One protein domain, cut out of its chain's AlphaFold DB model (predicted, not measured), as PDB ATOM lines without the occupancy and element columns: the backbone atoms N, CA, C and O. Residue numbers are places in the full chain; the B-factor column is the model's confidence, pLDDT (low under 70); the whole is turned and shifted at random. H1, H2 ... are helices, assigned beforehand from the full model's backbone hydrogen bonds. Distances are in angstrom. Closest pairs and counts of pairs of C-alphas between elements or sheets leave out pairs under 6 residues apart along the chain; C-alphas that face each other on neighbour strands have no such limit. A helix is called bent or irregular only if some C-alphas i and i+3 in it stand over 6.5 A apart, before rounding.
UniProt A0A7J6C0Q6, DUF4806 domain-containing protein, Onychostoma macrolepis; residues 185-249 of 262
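This is residues 185 to 249 of the 262 residues of the protein "DUF4806 domain-containing protein" of Onychostoma macrolepis (UniProt A0A7J6C0Q6). Four helices, H2, H3, H4 and H5, follow one another round a loose, open frame, and H1 stands over one face of it, crossing H3 nearly at a right angle. H2, H3 and H4 make three sides, and H5 comes back near the beginning of H2; contacts between the helices are few. The printed part has 65 residues with five named helices, H1 to H5 in chain order, and no named strand; the class is all helix. It is compact, with a radius of gyration of the C-alphas of 11.9 A, and spans 29 by 27 by 19 A.

H1, residues 185 to 190, begins at C-alpha 185 (24.079, 23.189, -7.978) and is only just irregular: C-alphas 187 and 190 are 6.6 A apart. H2 is residues 197 to 206, 14.2 A long. H3, residues 210 to 222, is the longest at 18.7 A and begins at C-alpha 210 (26.937, 11.853, 3.508). H4, residues 228 to 239, measures 16.6 A. H5, residues 242 to 247, ends at C-alpha 247 (40.925, 32.533, 16.135).

H1 touches H3, about perpendicular at 89 degrees; the closest C-alphas are those of Leu 186 and Tyr 219, 6.2 A apart. H3 and H4 are close but not clearly touching, closest at the C-alphas of Leu 220 and Met 235, 6.0 A. H4 and H5 meet only through their link. H1 and H5 are apart. Every O i to N i+4 pair is within hydrogen-bond range in H2, H3 and H4; H5 has 1 of 2, and H1 0 of 2 with 1 of 3 O i to N i+3 pairs.

The C-alphas farthest apart, those of Asp 185 and Ser 249, are 32.5 A apart. The printed part has no cut and no long link. Residues 185 to 189 have pLDDT under 70.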
ATOM      1  N   ASP A 185      24.432  23.629  -9.338       55.03
ATOM      2  CA  ASP A 185      24.079  23.189  -7.978       55.03
ATOM      3  C   ASP A 185      25.297  23.117  -7.029       55.03
ATOM      4  O   ASP A 185      25.155  23.176  -5.809       55.03
ATOM      5  N   LEU A 186      26.523  22.990  -7.552       56.22
ATOM      6  CA  LEU A 186      27.748  22.961  -6.740       56.22
ATOM      7  C   LEU A 186      28.252  24.357  -6.350       56.22
ATOM      8  O   LEU A 186      28.884  24.490  -5.303       56.22
ATOM      9  N   THR A 187      27.987  25.378  -7.167       56.88
ATOM     10  CA  THR A 187      28.360  26.774  -6.876       56.88
ATOM     11  C   THR A 187      27.567  27.369  -5.714       56.88
ATOM     12  O   THR A 187      28.129  28.151  -4.954       56.88
ATOM     13  N   GLU A 188      26.323  26.931  -5.516       58.94
ATOM     14  CA  GLU A 188      25.439  27.389  -4.429       58.94
ATOM     15  C   GLU A 188      25.789  26.793  -3.050       58.94
ATOM     16  O   GLU A 188      25.251  27.207  -2.029       58.94
ATOM     17  N   VAL A 189      26.697  25.811  -2.971       65.94
ATOM     18  CA  VAL A 189      26.971  25.086  -1.709       65.94
ATOM     19  C   VAL A 189      27.768  25.919  -0.706       65.94
ATOM     20  O   VAL A 189      27.603  25.756   0.499       65.94
ATOM     21  N   LEU A 190      28.664  26.771  -1.204       70.12
ATOM     22  CA  LEU A 190      29.521  27.664  -0.418       70.12
ATOM     23  C   LEU A 190      29.610  28.996  -1.164       70.12
ATOM     24  O   LEU A 190      30.657  29.347  -1.721       70.12
ATOM     25  N   GLU A 191      28.469  29.676  -1.255       70.75
ATOM     26  CA  GLU A 191      28.346  30.972  -1.927       70.75
ATOM     27  C   GLU A 191      29.128  32.056  -1.163       70.75
ATOM     28  O   GLU A 191      29.852  32.846  -1.773       70.75
ATOM     29  N   GLU A 192      29.114  31.995   0.177       82.12
ATOM     30  CA  GLU A 192      29.921  32.844   1.057       82.12
ATOM     31  C   GLU A 192      30.793  32.029   2.032       82.12
ATOM     32  O   GLU A 192      30.345  31.012   2.568       82.12
ATOM     33  N   PRO A 193      32.044  32.463   2.288       86.88
ATOM     34  CA  PRO A 193      32.882  31.870   3.326       86.88
ATOM     35  C   PRO A 193      32.302  32.152   4.719       86.88
ATOM     36  O   PRO A 193      31.800  33.247   4.971       86.88
ATOM     37  N   CYS A 194      32.436  31.196   5.642       88.56
ATOM     38  CA  CYS A 194      32.025  31.367   7.034       88.56
ATOM     39  C   CYS A 194      32.765  32.550   7.682       88.56
ATOM     40  O   CYS A 194      33.995  32.655   7.595       88.56
ATOM     41  N   LYS A 195      32.011  33.421   8.355       89.19
ATOM     42  CA  LYS A 195      32.518  34.611   9.058       89.19
ATOM     43  C   LYS A 195      32.610  34.376  10.561       89.19
ATOM     44  O   LYS A 195      33.468  34.953  11.221       89.19
ATOM     45  N   THR A 196      31.738  33.522  11.099       89.62
ATOM     46  CA  THR A 196      31.633  33.257  12.539       89.62
ATOM     47  C   THR A 196      31.925  31.798  12.887       89.62
ATOM     48  O   THR A 196      31.775  30.892  12.064       89.62
ATOM     49  N   VAL A 197      32.331  31.554  14.138       87.38
ATOM     50  CA  VAL A 197      32.564  30.197  14.662       87.38
ATOM     51  C   VAL A 197      31.292  29.346  14.609       87.38
ATOM     52  O   VAL A 197      31.360  28.172  14.256       87.38
ATOM     53  N   ASN A 198      30.127  29.946  14.868       87.88
ATOM     54  CA  ASN A 198      28.837  29.250  14.828       87.88
ATOM     55  C   ASN A 198      28.510  28.728  13.420       87.88
ATOM     56  O   ASN A 198      28.122  27.573  13.270       87.88
ATOM     57  N   GLU A 199      28.735  29.539  12.381       88.75
ATOM     58  CA  GLU A 199      28.559  29.113  10.984       88.75
ATOM     59  C   GLU A 199      29.497  27.958  10.619       88.75
ATOM     60  O   GLU A 199      29.101  27.025   9.918       88.75
ATOM     61  N   LEU A 200      30.738  27.991  11.119       88.56
ATOM     62  CA  LEU A 200      31.707  26.921  10.901       88.56
ATOM     63  C   LEU A 200      31.294  25.621  11.611       88.56
ATOM     64  O   LEU A 200      31.474  24.531  11.063       88.56
ATOM     65  N   GLU A 201      30.721  25.711  12.813       88.88
ATOM     66  CA  GLU A 201      30.154  24.556  13.515       88.88
ATOM     67  C   GLU A 201      28.943  23.977  12.782       88.88
ATOM     68  O   GLU A 201      28.819  22.754  12.664       88.88
ATOM     69  N   ASP A 202      28.064  24.826  12.258       88.88
ATOM     70  CA  ASP A 202      26.911  24.391  11.474       88.88
ATOM     71  C   ASP A 202      27.345  23.737  10.160       88.88
ATOM     72  O   ASP A 202      26.835  22.670   9.809       88.88
ATOM     73  N   LEU A 203      28.381  24.263   9.501       88.25
ATOM     74  CA  LEU A 203      29.023  23.602   8.366       88.25
ATOM     75  C   LEU A 203      29.590  22.227   8.755       88.25
ATOM     76  O   LEU A 203      29.390  21.250   8.030       88.25
ATOM     77  N   CYS A 204      30.236  22.108   9.919       88.50
ATOM     78  CA  CYS A 204      30.707  20.824  10.443       88.50
ATOM     79  C   CYS A 204      29.553  19.841  10.716       88.50
ATOM     80  O   CYS A 204      29.697  18.639  10.478       88.50
ATOM     81  N   LYS A 205      28.391  20.319  11.185       89.88
ATOM     82  CA  LYS A 205      27.183  19.489  11.347       89.88
ATOM     83  C   LYS A 205      26.650  19.032   9.990       89.88
ATOM     84  O   LYS A 205      26.367  17.846   9.832       89.88
ATOM     85  N   MET A 206      26.584  19.924   9.000       87.44
ATOM     86  CA  MET A 206      26.159  19.582   7.639       87.44
ATOM     87  C   MET A 206      27.108  18.573   6.979       87.44
ATOM     88  O   MET A 206      26.654  17.650   6.308       87.44
ATOM     89  N   LEU A 207      28.417  18.659   7.239       89.44
ATOM     90  CA  LEU A 207      29.419  17.695   6.762       89.44
ATOM     91  C   LEU A 207      29.232  16.265   7.299       89.44
ATOM     92  O   LEU A 207      29.801  15.329   6.732       89.44
ATOM     93  N   LYS A 208      28.428  16.055   8.352       90.94
ATOM     94  CA  LYS A 208      28.044  14.704   8.797       90.94
ATOM     95  C   LYS A 208      27.055  14.038   7.838       90.94
ATOM     96  O   LYS A 208      26.988  12.811   7.793       90.94
ATOM     97  N   VAL A 209      26.313  14.821   7.057       92.81
ATOM     98  CA  VAL A 209      25.399  14.309   6.035       92.81
ATOM     99  C   VAL A 209      26.220  13.817   4.843       92.81
ATOM    100  O   VAL A 209      26.970  14.574   4.228       92.81
ATOM    101  N   VAL A 210      26.089  12.530   4.508       90.00
ATOM    102  CA  VAL A 210      26.937  11.853   3.508       90.00
ATOM    103  C   VAL A 210      26.848  12.515   2.132       90.00
ATOM    104  O   VAL A 210      27.872  12.691   1.469       90.00
ATOM    105  N   ASP A 211      25.651  12.908   1.707       87.75
ATOM    106  CA  ASP A 211      25.443  13.503   0.385       87.75
ATOM    107  C   ASP A 211      26.015  14.918   0.306       87.75
ATOM    108  O   ASP A 211      26.735  15.244  -0.640       87.75
ATOM    109  N   PHE A 212      25.816  15.718   1.355       87.75
ATOM    110  CA  PHE A 212      26.423  17.041   1.474       87.75
ATOM    111  C   PHE A 212      27.954  16.963   1.518       87.75
ATOM    112  O   PHE A 212      28.641  17.697   0.808       87.75
ATOM    113  N   ARG A 213      28.514  16.005   2.267       88.88
ATOM    114  CA  ARG A 213      29.959  15.751   2.301       88.88
ATOM    115  C   ARG A 213      30.513  15.407   0.922       88.88
ATOM    116  O   ARG A 213      31.546  15.946   0.534       88.88
ATOM    117  N   LYS A 214      29.848  14.521   0.172       88.88
ATOM    118  CA  LYS A 214      30.246  14.179  -1.205       88.88
ATOM    119  C   LYS A 214      30.195  15.406  -2.114       88.88
ATOM    120  O   LYS A 214      31.106  15.596  -2.921       88.88
ATOM    121  N   LYS A 215      29.164  16.241  -1.956       88.75
ATOM    122  CA  LYS A 215      28.980  17.490  -2.700       88.75
ATOM    123  C   LYS A 215      30.125  18.475  -2.422       88.75
ATOM    124  O   LYS A 215      30.795  18.896  -3.364       88.75
ATOM    125  N   ILE A 216      30.442  18.732  -1.150       87.06
ATOM    126  CA  ILE A 216      31.576  19.582  -0.748       87.06
ATOM    127  C   ILE A 216      32.911  19.004  -1.211       87.06
ATOM    128  O   ILE A 216      33.734  19.740  -1.745       87.06
ATOM    129  N   MET A 217      33.143  17.699  -1.055       85.88
ATOM    130  CA  MET A 217      34.377  17.076  -1.537       85.88
ATOM    131  C   MET A 217      34.560  17.292  -3.040       85.88
ATOM    132  O   MET A 217      35.636  17.698  -3.468       85.88
ATOM    133  N   ARG A 218      33.509  17.074  -3.841       86.44
ATOM    134  CA  ARG A 218      33.555  17.306  -5.289       86.44
ATOM    135  C   ARG A 218      33.852  18.773  -5.601       86.44
ATOM    136  O   ARG A 218      34.717  19.039  -6.429       86.44
ATOM    137  N   TYR A 219      33.190  19.702  -4.912       86.12
ATOM    138  CA  TYR A 219      33.417  21.138  -5.071       86.12
ATOM    139  C   TYR A 219      34.860  21.547  -4.730       86.12
ATOM    140  O   TYR A 219      35.513  22.231  -5.515       86.12
ATOM    141  N   LEU A 220      35.399  21.087  -3.600       84.75
ATOM    142  CA  LEU A 220      36.759  21.415  -3.168       84.75
ATOM    143  C   LEU A 220      37.832  20.754  -4.046       84.75
ATOM    144  O   LEU A 220      38.865  21.367  -4.304       84.75
ATOM    145  N   CYS A 221      37.586  19.553  -4.581       82.69
ATOM    146  CA  CYS A 221      38.485  18.918  -5.551       82.69
ATOM    147  C   CYS A 221      38.633  19.728  -6.850       82.69
ATOM    148  O   CYS A 221      39.685  19.656  -7.488       82.69
ATOM    149  N   LEU A 222      37.619  20.514  -7.233       84.25
ATOM    150  CA  LEU A 222      37.708  21.437  -8.370       84.25
ATOM    151  C   LEU A 222      38.607  22.645  -8.065       84.25
ATOM    152  O   LEU A 222      39.173  23.229  -8.985       84.25
ATOM    153  N   GLN A 223      38.815  22.983  -6.787       79.75
ATOM    154  CA  GLN A 223      39.683  24.080  -6.336       79.75
ATOM    155  C   GLN A 223      41.174  23.694  -6.361       79.75
ATOM    156  O   GLN A 223      41.934  23.949  -5.423       79.75
ATOM    157  N   ARG A 224      41.610  23.049  -7.447       75.25
ATOM    158  CA  ARG A 224      42.983  22.574  -7.624       75.25
ATOM    159  C   ARG A 224      43.950  23.759  -7.750       75.25
ATOM    160  O   ARG A 224      43.743  24.673  -8.541       75.25
ATOM    161  N   GLY A 225      45.033  23.727  -6.975       71.94
ATOM    162  CA  GLY A 225      46.189  24.613  -7.143       71.94
ATOM    163  C   GLY A 225      47.312  23.928  -7.924       71.94
ATOM    164  O   GLY A 225      47.337  22.701  -8.021       71.94
ATOM    165  N   GLY A 226      48.270  24.708  -8.439       79.31
ATOM    166  CA  GLY A 226      49.493  24.160  -9.049       79.31
ATOM    167  C   GLY A 226      50.318  23.320  -8.066       79.31
ATOM    168  O   GLY A 226      50.951  22.352  -8.471       79.31
ATOM    169  N   ASN A 227      50.216  23.635  -6.769       87.44
ATOM    170  CA  ASN A 227      50.832  22.911  -5.660       87.44
ATOM    171  C   ASN A 227      49.798  22.571  -4.572       87.44
ATOM    172  O   ASN A 227      48.805  23.282  -4.400       87.44
ATOM    173  N   LEU A 228      50.072  21.530  -3.772       84.44
ATOM    174  CA  LEU A 228      49.207  21.096  -2.661       84.44
ATOM    175  C   LEU A 228      48.902  22.240  -1.682       84.44
ATOM    176  O   LEU A 228      47.749  22.454  -1.318       84.44
ATOM    177  N   GLY A 229      49.923  23.013  -1.299       86.81
ATOM    178  CA  GLY A 229      49.753  24.143  -0.383       86.81
ATOM    179  C   GLY A 229      48.853  25.251  -0.937       86.81
ATOM    180  O   GLY A 229      48.107  25.864  -0.177       86.81
ATOM    181  N   ASP A 230      48.880  25.490  -2.252       86.12
ATOM    182  CA  ASP A 230      47.990  26.465  -2.893       86.12
ATOM    183  C   ASP A 230      46.555  25.942  -2.969       86.12
ATOM    184  O   ASP A 230      45.620  26.705  -2.748       86.12
ATOM    185  N   GLY A 231      46.380  24.642  -3.231       87.31
ATOM    186  CA  GLY A 231      45.071  23.988  -3.175       87.31
ATOM    187  C   GLY A 231      44.453  24.095  -1.782       87.31
ATOM    188  O   GLY A 231      43.329  24.559  -1.642       87.31
ATOM    189  N   ILE A 232      45.220  23.768  -0.737       88.38
ATOM    190  CA  ILE A 232      44.764  23.885   0.656       88.38
ATOM    191  C   ILE A 232      44.386  25.331   0.997       88.38
ATOM    192  O   ILE A 232      43.308  25.559   1.538       88.38
ATOM    193  N   ARG A 233      45.218  26.319   0.638       89.69
ATOM    194  CA  ARG A 233      44.897  27.739   0.868       89.69
ATOM    195  C   ARG A 233      43.608  28.163   0.164       89.69
ATOM    196  O   ARG A 233      42.785  28.829   0.780       89.69
ATOM    197  N   ARG A 234      43.403  27.760  -1.094       89.50
ATOM    198  CA  ARG A 234      42.171  28.061  -1.847       89.50
ATOM    199  C   ARG A 234      40.941  27.417  -1.213       89.50
ATOM    200  O   ARG A 234      39.922  28.088  -1.084       89.50
ATOM    201  N   MET A 235      41.047  26.160  -0.782       90.00
ATOM    202  CA  MET A 235      39.965  25.473  -0.071       90.00
ATOM    203  C   MET A 235      39.615  26.192   1.239       90.00
ATOM    204  O   MET A 235      38.449  26.483   1.471       90.00
ATOM    205  N   LEU A 236      40.610  26.553   2.056       89.44
ATOM    206  CA  LEU A 236      40.381  27.270   3.316       89.44
ATOM    207  C   LEU A 236      39.756  28.652   3.103       89.44
ATOM    208  O   LEU A 236      38.825  29.006   3.816       89.44
ATOM    209  N   HIS A 237      40.199  29.395   2.085       89.19
ATOM    210  CA  HIS A 237      39.597  30.682   1.720       89.19
ATOM    211  C   HIS A 237      38.143  30.569   1.258       89.19
ATOM    212  O   HIS A 237      37.389  31.527   1.386       89.19
ATOM    213  N   LYS A 238      37.750  29.424   0.688       89.44
ATOM    214  CA  LYS A 238      36.360  29.157   0.309       89.44
ATOM    215  C   LYS A 238      35.494  28.735   1.487       89.44
ATOM    216  O   LYS A 238      34.296  28.967   1.450       89.44
ATOM    217  N   ILE A 239      36.092  28.118   2.502       90.56
ATOM    218  CA  ILE A 239      35.381  27.658   3.695       90.56
ATOM    219  C   ILE A 239      35.186  28.800   4.694       90.56
ATOM    220  O   ILE A 239      34.129  28.884   5.302       90.56
ATOM    221  N   GLY A 240      36.170  29.684   4.873       90.81
ATOM    222  CA  GLY A 240      36.104  30.720   5.903       90.81
ATOM    223  C   GLY A 240      36.996  31.925   5.637       90.81
ATOM    224  O   GLY A 240      37.974  31.847   4.885       90.81
ATOM    225  N   GLU A 241      36.659  33.045   6.271       92.38
ATOM    226  CA  GLU A 241      37.440  34.278   6.202       92.38
ATOM    227  C   GLU A 241      38.718  34.198   7.060       92.38
ATOM    228  O   GLU A 241      38.831  33.432   8.017       92.38
ATOM    229  N   ASN A 242      39.724  35.009   6.729       90.31
ATOM    230  CA  ASN A 242      40.976  35.068   7.480       90.31
ATOM    231  C   ASN A 242      40.791  35.521   8.946       90.31
ATOM    232  O   ASN A 242      41.587  35.136   9.799       90.31
ATOM    233  N   SER A 243      39.754  36.315   9.234       89.38
ATOM    234  CA  SER A 243      39.331  36.705  10.590       89.38
ATOM    235  C   SER A 243      38.979  35.477  11.430       89.38
ATOM    236  O   SER A 243      39.567  35.277  12.490       89.38
ATOM    237  N   LEU A 244      38.127  34.602  10.892       89.75
ATOM    238  CA  LEU A 244      37.744  33.333  11.501       89.75
ATOM    239  C   LEU A 244      38.969  32.446  11.746       89.75
ATOM    240  O   LEU A 244      39.205  31.990  12.860       89.75
ATOM    241  N   TRP A 245      39.815  32.238  10.732       90.12
ATOM    242  CA  TRP A 245      41.000  31.382  10.882       90.12
ATOM    243  C   TRP A 245      42.033  31.928  11.875       90.12
ATOM    244  O   TRP A 245      42.821  31.153  12.420       90.12
ATOM    245  N   ALA A 246      42.045  33.239  12.135       87.69
ATOM    246  CA  ALA A 246      42.946  33.842  13.111       87.69
ATOM    247  C   ALA A 246      42.623  33.419  14.553       87.69
ATOM    248  O   ALA A 246      43.544  33.391  15.379       87.69
ATOM    249  N   GLU A 247      41.374  33.052  14.838       86.75
ATOM    250  CA  GLU A 247      40.925  32.533  16.135       86.75
ATOM    251  C   GLU A 247      41.372  31.086  16.365       86.75
ATOM    252  O   GLU A 247      41.475  30.644  17.506       86.75
ATOM    253  N   TYR A 248      41.746  30.372  15.300       85.75
ATOM    254  CA  TYR A 248      42.186  28.988  15.373       85.75
ATOM    255  C   TYR A 248      43.711  28.851  15.335       85.75
ATOM    256  O   TYR A 248      44.468  29.625  14.741       85.75
ATOM    257  N   SER A 249      44.201  27.810  15.993       84.19
ATOM    258  CA  SER A 249      45.592  27.390  15.958       84.19
ATOM    259  C   SER A 249      45.668  25.876  15.929       84.19
ATOM    260  O   SER A 249      45.014  25.200  16.712       84.19
TER     261      SER A 249